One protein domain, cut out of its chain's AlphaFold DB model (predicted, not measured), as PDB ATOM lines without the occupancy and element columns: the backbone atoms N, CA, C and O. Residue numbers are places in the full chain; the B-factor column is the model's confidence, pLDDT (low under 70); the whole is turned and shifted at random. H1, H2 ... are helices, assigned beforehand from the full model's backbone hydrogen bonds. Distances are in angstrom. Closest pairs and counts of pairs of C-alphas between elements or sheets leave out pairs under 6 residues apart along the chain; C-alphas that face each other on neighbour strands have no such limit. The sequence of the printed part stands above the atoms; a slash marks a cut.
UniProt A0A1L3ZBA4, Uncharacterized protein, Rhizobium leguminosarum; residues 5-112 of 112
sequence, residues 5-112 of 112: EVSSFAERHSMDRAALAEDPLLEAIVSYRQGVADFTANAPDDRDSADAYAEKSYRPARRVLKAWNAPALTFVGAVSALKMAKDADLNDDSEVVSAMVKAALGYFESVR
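This is residues 5 to 112 of the 112 residues of an uncharacterized protein of Rhizobium leguminosarum (UniProt A0A1L3ZBA4). H2 and the helical hairpin of H5 and H6 spread as a V from the place where the beginnings of H2 and H5 meet, and the short helix H4 bridges the opening between H2 and H6. H3 folds back beside the far end of H2, and at the other end of H2 the chain turns a corner into H1, an arm of which residues 5 to 15 stick out freely. The printed part has 108 residues with six named helices, H1 to H6 in order, and no named strand; its class is all helix. It is only just compact, close to loose, with a radius of gyration of the C-alphas of 15.4 A, and its flat outline spans 48 by 38 by 20 A.

H1 is residues 5 to 22, 26.2 A long, with C-alpha 5 at (6.313, 28.418, -15.424). H2, residues 24 to 42, is 26.5 A long and begins with C-alpha 24 at (22.816, 7.179, -28.038). H3 is residues 47 to 56, 14.5 A, and H4 is residues 59 to 66, 10.2 A. H5, residues 75 to 89, measures 21.3 A. H6, residues 94 to 110, measures 24.4 A and ends with C-alpha 110 at (13.886, 5.173, -42.047).

H2 is the hub, touching three helices. It touches H1 only at the corner by their link, where the C-alphas of Leu 20 and Glu 27, the closest, are 5.3 A apart, at a steep tilt of 66 degrees. H2 and H4 touch, closest at the C-alphas of Tyr 32 and Ala 61, 4.9 A, at a shallow tilt of 34 degrees, only just short of steep, and run opposite ways. With residues 25 to 29 alone H2 touches H5, closest at the C-alphas of Leu 26 and Gly 77, 4.9 A, at a steep tilt of 44 degrees, the same way. H5 and H6 form a hairpin, with the C-alphas of Ala 78 and Ala 104, the closest, 4.2 A apart, at a shallow tilt of 22 degrees, opposite ways. H6 touches H4 with residues 95 to 100 alone, closest at the C-alphas of Val 96 and Lys 66, 4.7 A, at a steep tilt of 50 degrees. H3 is close to H2 but not clearly touching, with the C-alphas of Ala 54 and Phe 39, the closest, 6.3 A apart. H1 and H6 are apart. Every O i to N i+4 pair is within hydrogen-bond range in H1, H2, H4, H5 and H6; in H3 it is 5 of 6.

The C-alphas farthest apart are those of Asp 46 and Arg 112, 50.3 A. The printed part has no cut and no long link; the link from H4 to H5, 8 residues, is short, and the others are tight. The mean pLDDT of the printed part is 91.1; residues 5 to 20 and residue 112 are under 70.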
ATOM      1  N   GLU A   5       4.971  28.370 -14.813       52.41
ATOM      2  CA  GLU A   5       6.313  28.418 -15.424       52.41
ATOM      3  C   GLU A   5       7.220  27.259 -14.977       52.41
ATOM      4  O   GLU A   5       8.020  26.749 -15.762       52.41
ATOM      5  N   VAL A   6       7.061  26.788 -13.734       50.44
ATOM      6  CA  VAL A   6       7.902  25.723 -13.157       50.44
ATOM      7  C   VAL A   6       7.599  24.359 -13.792       50.44
ATOM      8  O   VAL A   6       8.522  23.586 -14.053       50.44
ATOM      9  N   SER A   7       6.328  24.093 -14.124       56.56
ATOM     10  CA  SER A   7       5.904  22.853 -14.794       56.56
ATOM     11  C   SER A   7       6.512  22.718 -16.189       56.56
ATOM     12  O   SER A   7       7.045  21.669 -16.531       56.56
ATOM     13  N   SER A   8       6.559  23.816 -16.949       64.81
ATOM     14  CA  SER A   8       7.113  23.823 -18.304       64.81
ATOM     15  C   SER A   8       8.626  23.563 -18.331       64.81
ATOM     16  O   SER A   8       9.140  22.947 -19.263       64.81
ATOM     17  N   PHE A   9       9.369  24.007 -17.311       56.88
ATOM     18  CA  PHE A   9      10.807  23.742 -17.214       56.88
ATOM     19  C   PHE A   9      11.105  22.287 -16.836       56.88
ATOM     20  O   PHE A   9      11.936  21.653 -17.482       56.88
ATOM     21  N   ALA A  10      10.401  21.741 -15.841       58.78
ATOM     22  CA  ALA A  10      10.572  20.351 -15.422       58.78
ATOM     23  C   ALA A  10      10.165  19.354 -16.524       58.78
ATOM     24  O   ALA A  10      10.855  18.360 -16.740       58.78
ATOM     25  N   GLU A  11       9.091  19.645 -17.262       56.34
ATOM     26  CA  GLU A  11       8.633  18.827 -18.393       56.34
ATOM     27  C   GLU A  11       9.631  18.837 -19.554       56.34
ATOM     28  O   GLU A  11       9.988  17.769 -20.050       56.34
ATOM     29  N   ARG A  12      10.161  20.011 -19.935       58.69
ATOM     30  CA  ARG A  12      11.226  20.112 -20.951       58.69
ATOM     31  C   ARG A  12      12.473  19.333 -20.541       58.69
ATOM     32  O   ARG A  12      12.977  18.536 -21.317       58.69
ATOM     33  N   HIS A  13      12.910  19.487 -19.294       56.69
ATOM     34  CA  HIS A  13      14.104  18.813 -18.788       56.69
ATOM     35  C   HIS A  13      13.935  17.282 -18.689       56.69
ATOM     36  O   HIS A  13      14.914  16.537 -18.795       56.69
ATOM     37  N   SER A  14      12.703  16.803 -18.480       61.19
ATOM     38  CA  SER A  14      12.347  15.380 -18.516       61.19
ATOM     39  C   SER A  14      12.324  14.838 -19.950       61.19
ATOM     40  O   SER A  14      12.894  13.780 -20.210       61.19
ATOM     41  N   MET A  15      11.743  15.588 -20.895       60.81
ATOM     42  CA  MET A  15      11.747  15.243 -22.323       60.81
ATOM     43  C   MET A  15      13.162  15.210 -22.907       60.81
ATOM     44  O   MET A  15      13.493  14.269 -23.622       60.81
ATOM     45  N   ASP A  16      14.017  16.166 -22.543       64.31
ATOM     46  CA  ASP A  16      15.422  16.191 -22.963       64.31
ATOM     47  C   ASP A  16      16.177  14.955 -22.448       64.31
ATOM     48  O   ASP A  16      16.977  14.362 -23.170       64.31
ATOM     49  N   ARG A  17      15.886  14.506 -21.218       64.19
ATOM     50  CA  ARG A  17      16.457  13.268 -20.664       64.19
ATOM     51  C   ARG A  17      15.926  12.002 -21.328       64.19
ATOM     52  O   ARG A  17      16.703  11.076 -21.525       64.19
ATOM     53  N   ALA A  18      14.636  11.944 -21.644       62.59
ATOM     54  CA  ALA A  18      14.050  10.807 -22.349       62.59
ATOM     55  C   ALA A  18      14.630  10.684 -23.767       62.59
ATOM     56  O   ALA A  18      15.075   9.609 -24.149       62.59
ATOM     57  N   ALA A  19      14.752  11.802 -24.491       62.09
ATOM     58  CA  ALA A  19      15.390  11.836 -25.806       62.09
ATOM     59  C   ALA A  19      16.867  11.405 -25.757       62.09
ATOM     60  O   ALA A  19      17.331  10.712 -26.655       62.09
ATOM     61  N   LEU A  20      17.605  11.777 -24.701       69.50
ATOM     62  CA  LEU A  20      18.978  11.304 -24.479       69.50
ATOM     63  C   LEU A  20      19.049   9.794 -24.225       69.50
ATOM     64  O   LEU A  20      19.963   9.143 -24.714       69.50
ATOM     65  N   ALA A  21      18.095   9.238 -23.475       73.06
ATOM     66  CA  ALA A  21      18.041   7.804 -23.202       73.06
ATOM     67  C   ALA A  21      17.625   6.980 -24.435       73.06
ATOM     68  O   ALA A  21      18.012   5.819 -24.560       73.06
ATOM     69  N   GLU A  22      16.836   7.569 -25.335       84.19
ATOM     70  CA  GLU A  22      16.366   6.927 -26.566       84.19
ATOM     71  C   GLU A  22      17.357   7.048 -27.730       84.19
ATOM     72  O   GLU A  22      17.310   6.233 -28.648       84.19
ATOM     73  N   ASP A  23      18.264   8.031 -27.703       91.75
ATOM     74  CA  ASP A  23      19.196   8.303 -28.795       91.75
ATOM     75  C   ASP A  23      20.662   8.364 -28.319       91.75
ATOM     76  O   ASP A  23      21.159   9.428 -27.931       91.75
ATOM     77  N   PRO A  24      21.402   7.241 -28.410       95.88
ATOM     78  CA  PRO A  24      22.816   7.179 -28.038       95.88
ATOM     79  C   PRO A  24      23.706   8.181 -28.792       95.88
ATOM     80  O   PRO A  24      24.756   8.583 -28.285       95.88
ATOM     81  N   LEU A  25      23.307   8.611 -29.998       97.38
ATOM     82  CA  LEU A  25      24.037   9.650 -30.722       97.38
ATOM     83  C   LEU A  25      23.862  11.009 -30.048       97.38
ATOM     84  O   LEU A  25      24.823  11.769 -29.922       97.38
ATOM     85  N   LEU A  26      22.637  11.325 -29.621       96.12
ATOM     86  CA  LEU A  26      22.351  12.574 -28.923       96.12
ATOM     87  C   LEU A  26      23.145  12.657 -27.615       96.12
ATOM     88  O   LEU A  26      23.715  13.710 -27.324       96.12
ATOM     89  N   GLU A  27      23.254  11.547 -26.878       95.19
ATOM     90  CA  GLU A  27      24.109  11.456 -25.690       95.19
ATOM     91  C   GLU A  27      25.574  11.762 -26.027       95.19
ATOM     92  O   GLU A  27      26.170  12.651 -25.415       95.19
ATOM     93  N   ALA A  28      26.136  11.124 -27.061       97.38
ATOM     94  CA  ALA A  28      27.514  11.370 -27.485       97.38
ATOM     95  C   ALA A  28      27.765  12.839 -27.887       97.38
ATOM     96  O   ALA A  28      28.806  13.412 -27.546       97.38
ATOM     97  N   ILE A  29      26.809  13.476 -28.576       98.00
ATOM     98  CA  ILE A  29      26.884  14.900 -28.949       98.00
ATOM     99  C   ILE A  29      26.870  15.784 -27.697       98.00
ATOM    100  O   ILE A  29      27.657  16.731 -27.605       98.00
ATOM    101  N   VAL A  30      26.003  15.491 -26.725       96.44
ATOM    102  CA  VAL A  30      25.941  16.241 -25.464       96.44
ATOM    103  C   VAL A  30      27.232  16.078 -24.668       96.44
ATOM    104  O   VAL A  30      27.788  17.090 -24.237       96.44
ATOM    105  N   SER A  31      27.769  14.860 -24.542       97.06
ATOM    106  CA  SER A  31      29.051  14.622 -23.869       97.06
ATOM    107  C   SER A  31      30.198  15.387 -24.529       97.06
ATOM    108  O   SER A  31      31.017  15.986 -23.835       97.06
ATOM    109  N   TYR A  32      30.241  15.433 -25.865       98.25
ATOM    110  CA  TYR A  32      31.238  16.228 -26.583       98.25
ATOM    111  C   TYR A  32      31.111  17.721 -26.262       98.25
ATOM    112  O   TYR A  32      32.098  18.352 -25.886       98.25
ATOM    113  N   ARG A  33      29.899  18.283 -26.347       97.38
ATOM    114  CA  ARG A  33      29.662  19.709 -26.060       97.38
ATOM    115  C   ARG A  33      30.000  20.068 -24.614       97.38
ATOM    116  O   ARG A  33      30.606  21.112 -24.382       97.38
ATOM    117  N   GLN A  34      29.656  19.205 -23.660       97.69
ATOM    118  CA  GLN A  34      30.028  19.369 -22.253       97.69
ATOM    119  C   GLN A  34      31.546  19.331 -22.063       97.69
ATOM    120  O   GLN A  34      32.087  20.198 -21.384       97.69
ATOM    121  N   GLY A  35      32.243  18.394 -22.710       98.00
ATOM    122  CA  GLY A  35      33.702  18.322 -22.660       98.00
ATOM    123  C   GLY A  35      34.383  19.554 -23.262       98.00
ATOM    124  O   GLY A  35      35.384  20.021 -22.727       98.00
ATOM    125  N   VAL A  36      33.852  20.110 -24.359       97.44
ATOM    126  CA  VAL A  36      34.390  21.341 -24.968       97.44
ATOM    127  C   VAL A  36      34.158  22.541 -24.052       97.44
ATOM    128  O   VAL A  36      35.060  23.360 -23.884       97.44
ATOM    129  N   ALA A  37      32.979  22.640 -23.432       97.81
ATOM    130  CA  ALA A  37      32.688  23.688 -22.458       97.81
ATOM    131  C   ALA A  37      33.613  23.595 -21.232       97.81
ATOM    132  O   ALA A  37      34.174  24.607 -20.822       97.81
ATOM    133  N   ASP A  38      33.826  22.387 -20.703       98.31
ATOM    134  CA  ASP A  38      34.756  22.139 -19.599       98.31
ATOM    135  C   ASP A  38      36.197  22.511 -19.971       98.31
ATOM    136  O   ASP A  38      36.849  23.257 -19.249       98.31
ATOM    137  N   PHE A  39      36.671  22.082 -21.144       98.12
ATOM    138  CA  PHE A  39      37.978  22.483 -21.663       98.12
ATOM    139  C   PHE A  39      38.112  24.005 -21.765       98.12
ATOM    140  O   PHE A  39      39.096  24.574 -21.314       98.12
ATOM    141  N   THR A  40      37.108  24.674 -22.326       96.56
ATOM    142  CA  THR A  40      37.138  26.129 -22.535       96.56
ATOM    143  C   THR A  40      37.187  26.896 -21.215       96.56
ATOM    144  O   THR A  40      37.793  27.961 -21.147       96.56
ATOM    145  N   ALA A  41      36.544  26.370 -20.171       97.81
ATOM    146  CA  ALA A  41      36.503  27.000 -18.858       97.81
ATOM    147  C   ALA A  41      37.747  26.709 -18.003       97.81
ATOM    148  O   ALA A  41      38.135  27.558 -17.203       97.81
ATOM    149  N   ASN A  42      38.333  25.516 -18.144       97.62
ATOM    150  CA  ASN A  42      39.248  24.958 -17.145       97.62
ATOM    151  C   ASN A  42      40.617  24.521 -17.695       97.62
ATOM    152  O   ASN A  42      41.474  24.127 -16.900       97.62
ATOM    153  N   ALA A  43      40.845  24.540 -19.013       97.31
ATOM    154  CA  ALA A  43      42.125  24.116 -19.571       97.31
ATOM    155  C   ALA A  43      43.273  25.032 -19.096       97.31
ATOM    156  O   ALA A  43      43.119  26.253 -19.100       97.31
ATOM    157  N   PRO A  44      44.430  24.462 -18.714       96.56
ATOM    158  CA  PRO A  44      45.638  25.239 -18.446       96.56
ATOM    159  C   PRO A  44      46.102  26.034 -19.674       96.56
ATOM    160  O   PRO A  44      45.879  25.615 -20.808       96.56
ATOM    161  N   ASP A  45      46.808  27.145 -19.448       95.12
ATOM    162  CA  ASP A  45      47.314  28.006 -20.528       95.12
ATOM    163  C   ASP A  45      48.502  27.391 -21.290       95.12
ATOM    164  O   ASP A  45      48.777  27.757 -22.437       95.12
ATOM    165  N   ASP A  46      49.247  26.476 -20.663       97.00
ATOM    166  CA  ASP A  46      50.373  25.822 -21.313       97.00
ATOM    167  C   ASP A  46      49.905  24.715 -22.261       97.00
ATOM    168  O   ASP A  46      48.998  23.935 -21.969       97.00
ATOM    169  N   ARG A  47      50.562  24.635 -23.419       95.31
ATOM    170  CA  ARG A  47      50.144  23.759 -24.516       95.31
ATOM    171  C   ARG A  47      50.072  22.285 -24.115       95.31
ATOM    172  O   ARG A  47      49.122  21.615 -24.511       95.31
ATOM    173  N   ASP A  48      51.059  21.781 -23.380       97.06
ATOM    174  CA  ASP A  48      51.157  20.352 -23.068       97.06
ATOM    175  C   ASP A  48      50.105  19.939 -22.031       97.06
ATOM    176  O   ASP A  48      49.453  18.902 -22.181       97.06
ATOM    177  N   SER A  49      49.867  20.769 -21.013       96.81
ATOM    178  CA  SER A  49      48.820  20.504 -20.026       96.81
ATOM    179  C   SER A  49      47.427  20.750 -20.593       96.81
ATOM    180  O   SER A  49      46.511  20.000 -20.253       96.81
ATOM    181  N   ALA A  50      47.253  21.721 -21.496       97.31
ATOM    182  CA  ALA A  50      46.026  21.869 -22.273       97.31
ATOM    183  C   ALA A  50      45.761  20.603 -23.099       97.31
ATOM    184  O   ALA A  50      44.669  20.046 -23.040       97.31
ATOM    185  N   ASP A  51      46.759  20.075 -23.810       97.62
ATOM    186  CA  ASP A  51      46.611  18.839 -24.585       97.62
ATOM    187  C   ASP A  51      46.186  17.655 -23.697       97.62
ATOM    188  O   ASP A  51      45.198  16.970 -23.982       97.62
ATOM    189  N   ALA A  52      46.847  17.484 -22.548       97.81
ATOM    190  CA  ALA A  52      46.490  16.465 -21.564       97.81
ATOM    191  C   ALA A  52      45.089  16.675 -20.957       97.81
ATOM    192  O   ALA A  52      44.408  15.701 -20.623       97.81
ATOM    193  N   TYR A  53      44.643  17.926 -20.810       98.06
ATOM    194  CA  TYR A  53      43.293  18.253 -20.356       98.06
ATOM    195  C   TYR A  53      42.253  17.903 -21.431       98.06
ATOM    196  O   TYR A  53      41.240  17.280 -21.120       98.06
ATOM    197  N   ALA A  54      42.530  18.199 -22.706       98.00
ATOM    198  CA  ALA A  54      41.677  17.826 -23.838       98.00
ATOM    199  C   ALA A  54      41.442  16.308 -23.921       98.00
ATOM    200  O   ALA A  54      40.328  15.865 -24.210       98.00
ATOM    201  N   GLU A  55      42.476  15.504 -23.642       97.81
ATOM    202  CA  GLU A  55      42.391  14.036 -23.587       97.81
ATOM    203  C   GLU A  55      41.449  13.512 -22.495       97.81
ATOM    204  O   GLU A  55      40.895  12.417 -22.635       97.81
ATOM    205  N   LYS A  56      41.236  14.291 -21.430       97.00
ATOM    206  CA  LYS A  56      40.336  13.954 -20.318       97.00
ATOM    207  C   LYS A  56      38.943  14.564 -20.462       97.00
ATOM    208  O   LYS A  56      38.017  14.047 -19.845       97.00
ATOM    209  N   SER A  57      38.791  15.625 -21.256       97.88
ATOM    210  CA  SER A  57      37.523  16.331 -21.449       97.88
ATOM    211  C   SER A  57      36.806  15.897 -22.736       97.88
ATOM    212  O   SER A  57      36.034  14.940 -22.725       97.88
ATOM    213  N   TYR A  58      37.041  16.569 -23.865       98.00
ATOM    214  CA  TYR A  58      36.236  16.397 -25.080       98.00
ATOM    215  C   TYR A  58      36.751  15.329 -26.049       98.00
ATOM    216  O   TYR A  58      35.958  14.777 -26.818       98.00
ATOM    217  N   ARG A  59      38.058  15.021 -26.064       98.06
ATOM    218  CA  ARG A  59      38.628  14.104 -27.072       98.06
ATOM    219  C   ARG A  59      38.032  12.691 -27.024       98.06
ATOM    220  O   ARG A  59      37.811  12.138 -28.103       98.06
ATOM    221  N   PRO A  60      37.709  12.097 -25.856       98.38
ATOM    222  CA  PRO A  60      37.020  10.809 -25.808       98.38
ATOM    223  C   PRO A  60      35.670  10.821 -26.530       98.38
ATOM    224  O   PRO A  60      35.447   9.988 -27.408       98.38
ATOM    225  N   ALA A  61      34.811  11.802 -26.241       97.88
ATOM    226  CA  ALA A  61      33.516  11.939 -26.903       97.88
ATOM    227  C   ALA A  61      33.669  12.248 -28.403       97.88
ATOM    228  O   ALA A  61      32.961  11.678 -29.230       97.88
ATOM    229  N   ARG A  62      34.666  13.057 -28.789       98.06
ATOM    230  CA  ARG A  62      34.992  13.293 -30.204       98.06
ATOM    231  C   ARG A  62      35.335  11.995 -30.939       98.06
ATOM    232  O   ARG A  62      34.875  11.794 -32.059       98.06
ATOM    233  N   ARG A  63      36.125  11.101 -30.330       98.50
ATOM    234  CA  ARG A  63      36.458   9.795 -30.933       98.50
ATOM    235  C   ARG A  63      35.212   8.932 -31.143       98.50
ATOM    236  O   ARG A  63      35.128   8.272 -32.174       98.50
ATOM    237  N   VAL A  64      34.246   8.982 -30.223       98.50
ATOM    238  CA  VAL A  64      32.942   8.314 -30.386       98.50
ATOM    239  C   VAL A  64      32.182   8.890 -31.582       98.50
ATOM    240  O   VAL A  64      31.766   8.126 -32.447       98.50
ATOM    241  N   LEU A  65      32.068  10.220 -31.688       98.56
ATOM    242  CA  LEU A  65      31.391  10.872 -32.817       98.56
ATOM    243  C   LEU A  65      32.058  10.556 -34.161       98.56
ATOM    244  O   LEU A  65      31.375  10.254 -35.134       98.56
ATOM    245  N   LYS A  66      33.392  10.573 -34.208       98.44
ATOM    246  CA  LYS A  66      34.177  10.214 -35.397       98.44
ATOM    247  C   LYS A  66      33.941   8.765 -35.836       98.44
ATOM    248  O   LYS A  66      33.879   8.487 -37.028       98.44
ATOM    249  N   ALA A  67      33.856   7.839 -34.885       98.38
ATOM    250  CA  ALA A  67      33.638   6.421 -35.164       98.38
ATOM    251  C   ALA A  67      32.157   6.071 -35.396       98.38
ATOM    252  O   ALA A  67      31.845   4.910 -35.668       98.38
ATOM    253  N   TRP A  68      31.248   7.044 -35.278       98.50
ATOM    254  CA  TRP A  68      29.817   6.795 -35.344       98.50
ATOM    255  C   TRP A  68      29.398   6.286 -36.723       98.50
ATOM    256  O   TRP A  68      29.693   6.898 -37.752       98.50
ATOM    257  N   ASN A  69      28.691   5.159 -36.747       97.88
ATOM    258  CA  ASN A  69      28.298   4.481 -37.982       97.88
ATOM    259  C   ASN A  69      26.830   4.021 -37.998       97.88
ATOM    260  O   ASN A  69      26.420   3.351 -38.945       97.88
ATOM    261  N   ALA A  70      26.047   4.386 -36.982       97.88
ATOM    262  CA  ALA A  70      24.627   4.073 -36.886       97.88
ATOM    263  C   ALA A  70      23.755   5.306 -37.206       97.88
ATOM    264  O   ALA A  70      24.197   6.439 -36.984       97.88
ATOM    265  N   PRO A  71      22.514   5.120 -37.694       98.06
ATOM    266  CA  PRO A  71      21.524   6.192 -37.767       98.06
ATOM    267  C   PRO A  71      21.264   6.844 -36.402       98.06
ATOM    268  O   PRO A  71      21.427   6.202 -35.364       98.06
ATOM    269  N   ALA A  72      20.807   8.097 -36.405       97.62
ATOM    270  CA  ALA A  72      20.102   8.642 -35.246       97.62
ATOM    271  C   ALA A  72      18.789   7.868 -35.036       97.62
ATOM    272  O   ALA A  72      18.201   7.368 -35.999       97.62
ATOM    273  N   LEU A  73      18.322   7.773 -33.792       96.12
ATOM    274  CA  LEU A  73      17.096   7.031 -33.462       96.12
ATOM    275  C   LEU A  73      15.878   7.944 -33.320       96.12
ATOM    276  O   LEU A  73      14.739   7.486 -33.396       96.12
ATOM    277  N   THR A  74      16.108   9.245 -33.164       94.62
ATOM    278  CA  THR A  74      15.058  10.242 -32.961       94.62
ATOM    279  C   THR A  74      15.218  11.427 -33.910       94.62
ATOM    280  O   THR A  74      16.316  11.749 -34.372       94.62
ATOM    281  N   PHE A  75      14.123  12.159 -34.146       93.81
ATOM    282  CA  PHE A  75      14.167  13.412 -34.908       93.81
ATOM    283  C   PHE A  75      15.112  14.436 -34.264       93.81
ATOM    284  O   PHE A  75      15.865  15.123 -34.957       93.81
ATOM    285  N   VAL A  76      15.095  14.524 -32.928       95.00
ATOM    286  CA  VAL A  76      15.955  15.438 -32.166       95.00
ATOM    287  C   VAL A  76      17.426  15.062 -32.334       95.00
ATOM    288  O   VAL A  76      18.245  15.951 -32.582       95.00
ATOM    289  N   GLY A  77      17.769  13.773 -32.266       95.75
ATOM    290  CA  GLY A  77      19.123  13.289 -32.529       95.75
ATOM    291  C   GLY A  77      19.575  13.562 -33.960       95.75
ATOM    292  O   GLY A  77      20.664  14.097 -34.155       95.75
ATOM    293  N   ALA A  78      18.717  13.328 -34.958       97.50
ATOM    294  CA  ALA A  78      19.027  13.606 -36.362       97.50
ATOM    295  C   ALA A  78      19.303  15.099 -36.624       97.50
ATOM    296  O   ALA A  78      20.304  15.460 -37.244       97.50
ATOM    297  N   VAL A  79      18.460  15.998 -36.101       97.75
ATOM    298  CA  VAL A  79      18.686  17.452 -36.207       97.75
ATOM    299  C   VAL A  79      19.943  17.876 -35.443       97.75
ATOM    300  O   VAL A  79      20.693  18.737 -35.910       97.75
ATOM    301  N   SER A  80      20.195  17.285 -34.276       97.81
ATOM    302  CA  SER A  80      21.394  17.570 -33.481       97.81
ATOM    303  C   SER A  80      22.666  17.112 -34.189       97.81
ATOM    304  O   SER A  80      23.657  17.840 -34.162       97.81
ATOM    305  N   ALA A  81      22.621  15.982 -34.895       98.56
ATOM    306  CA  ALA A  81      23.704  15.512 -35.746       98.56
ATOM    307  C   ALA A  81      23.987  16.509 -36.880       98.56
ATOM    308  O   ALA A  81      25.133  16.910 -37.055       98.56
ATOM    309  N   LEU A  82      22.968  17.028 -37.577       98.75
ATOM    310  CA  LEU A  82      23.178  18.062 -38.606       98.75
ATOM    311  C   LEU A  82      23.810  19.347 -38.045       98.75
ATOM    312  O   LEU A  82      24.703  19.925 -38.665       98.75
ATOM    313  N   LYS A  83      23.380  19.792 -36.859       98.38
ATOM    314  CA  LYS A  83      24.001  20.940 -36.178       98.38
ATOM    315  C   LYS A  83      25.455  20.644 -35.802       98.38
ATOM    316  O   LYS A  83      26.311  21.499 -35.993       98.38
ATOM    317  N   MET A  84      25.738  19.437 -35.313       98.44
ATOM    318  CA  MET A  84      27.099  19.002 -35.003       98.44
ATOM    319  C   MET A  84      27.974  18.925 -36.261       98.44
ATOM    320  O   MET A  84      29.112  19.368 -36.222       98.44
ATOM    321  N   ALA A  85      27.445  18.445 -37.390       98.62
ATOM    322  CA  ALA A  85      28.155  18.438 -38.668       98.62
ATOM    323  C   ALA A  85      28.541  19.857 -39.103       98.62
ATOM    324  O   ALA A  85      29.683  20.096 -39.470       98.62
ATOM    325  N   LYS A  86      27.615  20.819 -38.997       98.38
ATOM    326  CA  LYS A  86      27.907  22.230 -39.284       98.38
ATOM    327  C   LYS A  86      29.024  22.777 -38.387       98.38
ATOM    328  O   LYS A  86      29.916  23.457 -38.878       98.38
ATOM    329  N   ASP A  87      28.974  22.490 -37.089       97.25
ATOM    330  CA  ASP A  87      30.005  22.942 -36.148       97.25
ATOM    331  C   ASP A  87      31.366  22.283 -36.448       97.25
ATOM    332  O   ASP A  87      32.402  22.933 -36.357       97.25
ATOM    333  N   ALA A  88      31.376  21.002 -36.828       97.06
ATOM    334  CA  ALA A  88      32.581  20.264 -37.204       97.06
ATOM    335  C   ALA A  88      33.221  20.801 -38.495       97.06
ATOM    336  O   ALA A  88      34.441  20.917 -38.560       97.06
ATOM    337  N   ASP A  89      32.409  21.185 -39.482       97.75
ATOM    338  CA  ASP A  89      32.863  21.779 -40.748       97.75
ATOM    339  C   ASP A  89      33.613  23.101 -40.518       97.75
ATOM    340  O   ASP A  89      34.694  23.308 -41.058       97.75
ATOM    341  N   LEU A  90      33.115  23.944 -39.605       95.62
ATOM    342  CA  LEU A  90      33.790  25.186 -39.199       95.62
ATOM    343  C   LEU A  90      35.149  24.962 -38.510       95.62
ATOM    344  O   LEU A  90      35.920  25.909 -38.380       95.62
ATOM    345  N   ASN A  91      35.422  23.741 -38.044       91.88
ATOM    346  CA  ASN A  91      36.655  23.352 -37.360       91.88
ATOM    347  C   ASN A  91      37.502  22.363 -38.189       91.88
ATOM    348  O   ASN A  91      38.359  21.683 -37.624       91.88
ATOM    349  N   ASP A  92      37.241  22.246 -39.497       96.06
ATOM    350  CA  ASP A  92      37.922  21.326 -40.424       96.06
ATOM    351  C   ASP A  92      37.880  19.837 -39.997       96.06
ATOM    352  O   ASP A  92      38.732  19.023 -40.366       96.06
ATOM    353  N   ASP A  93      36.854  19.431 -39.241       96.69
ATOM    354  CA  ASP A  93      36.696  18.067 -38.726       96.69
ATOM    355  C   ASP A  93      35.840  17.189 -39.655       96.69
ATOM    356  O   ASP A  93      34.750  16.719 -39.311       96.69
ATOM    357  N   SER A  94      36.349  16.974 -40.870       97.50
ATOM    358  CA  SER A  94      35.642  16.260 -41.950       97.50
ATOM    359  C   SER A  94      35.167  14.844 -41.583       97.50
ATOM    360  O   SER A  94      34.161  14.363 -42.112       97.50
ATOM    361  N   GLU A  95      35.855  14.172 -40.656       98.00
ATOM    362  CA  GLU A  95      35.482  12.832 -40.201       98.00
ATOM    363  C   GLU A  95      34.193  12.870 -39.371       98.00
ATOM    364  O   GLU A  95      33.282  12.074 -39.610       98.00
ATOM    365  N   VAL A  96      34.074  13.839 -38.454       98.38
ATOM    366  CA  VAL A  96      32.838  14.065 -37.690       98.38
ATOM    367  C   VAL A  96      31.727  14.576 -38.606       98.38
ATOM    368  O   VAL A  96      30.601  14.093 -38.497       98.38
ATOM    369  N   VAL A  97      32.028  15.469 -39.561       98.62
ATOM    370  CA  VAL A  97      31.048  15.915 -40.573       98.62
ATOM    371  C   VAL A  97      30.423  14.711 -41.281       98.62
ATOM    372  O   VAL A  97      29.199  14.569 -41.304       98.62
ATOM    373  N   SER A  98      31.254  13.809 -41.817       98.44
ATOM    374  CA  SER A  98      30.777  12.631 -42.548       98.44
ATOM    375  C   SER A  98      29.918  11.715 -41.675       98.44
ATOM    376  O   SER A  98      28.850  11.278 -42.111       98.44
ATOM    377  N   ALA A  99      30.358  11.435 -40.445       98.69
ATOM    378  CA  ALA A  99      29.641  10.562 -39.518       98.69
ATOM    379  C   ALA A  99      28.261  11.129 -39.141       98.69
ATOM    380  O   ALA A  99      27.252  10.426 -39.210       98.69
ATOM    381  N   MET A 100      28.194  12.420 -38.811       98.75
ATOM    382  CA  MET A 100      26.955  13.067 -38.378       98.75
ATOM    383  C   MET A 100      25.936  13.224 -39.512       98.75
ATOM    384  O   MET A 100      24.743  13.001 -39.302       98.75
ATOM    385  N   VAL A 101      26.391  13.551 -40.728       98.75
ATOM    386  CA  VAL A 101      25.509  13.603 -41.906       98.75
ATOM    387  C   VAL A 101      24.916  12.223 -42.190       98.75
ATOM    388  O   VAL A 101      23.706  12.117 -42.376       98.75
ATOM    389  N   LYS A 102      25.728  11.156 -42.161       98.69
ATOM    390  CA  LYS A 102      25.240   9.776 -42.342       98.69
ATOM    391  C   LYS A 102      24.208   9.390 -41.288       98.69
ATOM    392  O   LYS A 102      23.182   8.810 -41.633       98.69
ATOM    393  N   ALA A 103      24.455   9.733 -40.026       98.75
ATOM    394  CA  ALA A 103      23.534   9.413 -38.947       98.75
ATOM    395  C   ALA A 103      22.172  10.108 -39.119       98.75
ATOM    396  O   ALA A 103      21.127   9.473 -38.965       98.75
ATOM    397  N   ALA A 104      22.177  11.391 -39.497       98.56
ATOM    398  CA  ALA A 104      20.955  12.140 -39.776       98.56
ATOM    399  C   ALA A 104      20.196  11.582 -40.990       98.56
ATOM    400  O   ALA A 104      18.985  11.375 -40.914       98.56
ATOM    401  N   LEU A 105      20.900  11.307 -42.094       98.56
ATOM    402  CA  LEU A 105      20.301  10.722 -43.296       98.56
ATOM    403  C   LEU A 105      19.653   9.368 -42.999       98.56
ATOM    404  O   LEU A 105      18.502   9.171 -43.370       98.56
ATOM    405  N   GLY A 106      20.336   8.491 -42.256       98.31
ATOM    406  CA  GLY A 106      19.794   7.181 -41.891       98.31
ATOM    407  C   GLY A 106      18.467   7.271 -41.131       98.31
ATOM    408  O   GLY A 106      17.555   6.490 -41.395       98.31
ATOM    409  N   TYR A 107      18.318   8.255 -40.238       97.75
ATOM    410  CA  TYR A 107      17.039   8.507 -39.574       97.75
ATOM    411  C   TYR A 107      15.968   8.943 -40.579       97.75
ATOM    412  O   TYR A 107      14.901   8.332 -40.643       97.75
ATOM    413  N   PHE A 108      16.248   9.970 -41.391       97.88
ATOM    414  CA  PHE A 108      15.269  10.515 -42.339       97.88
ATOM    415  C   PHE A 108      14.844   9.508 -43.414       97.88
ATOM    416  O   PHE A 108      13.700   9.539 -43.857       97.88
ATOM    417  N   GLU A 109      15.737   8.602 -43.810       97.75
ATOM    418  CA  GLU A 109      15.428   7.500 -44.721       97.75
ATOM    419  C   GLU A 109      14.534   6.436 -44.073       97.75
ATOM    420  O   GLU A 109      13.682   5.876 -44.756       97.75
ATOM    421  N   SER A 110      14.686   6.175 -42.768       95.88
ATOM    422  CA  SER A 110      13.886   5.173 -42.047       95.88
ATOM    423  C   SER A 110      12.444   5.595 -41.759       95.88
ATOM    424  O   SER A 110      11.578   4.739 -41.597       95.88
ATOM    425  N   VAL A 111      12.184   6.904 -41.679       90.44
ATOM    426  CA  VAL A 111      10.852   7.466 -41.377       90.44
ATOM    427  C   VAL A 111      10.068   7.858 -42.633       90.44
ATOM    428  O   VAL A 111       9.021   8.499 -42.534       90.44
ATOM    429  N   ARG A 112      10.599   7.510 -43.805       65.38
ATOM    430  CA  ARG A 112       9.970   7.716 -45.108       65.38
ATOM    431  C   ARG A 112       9.030   6.566 -45.457       65.38
ATOM    432  O   ARG A 112       7.973   6.876 -46.050       65.38
TER     433      ARG A 112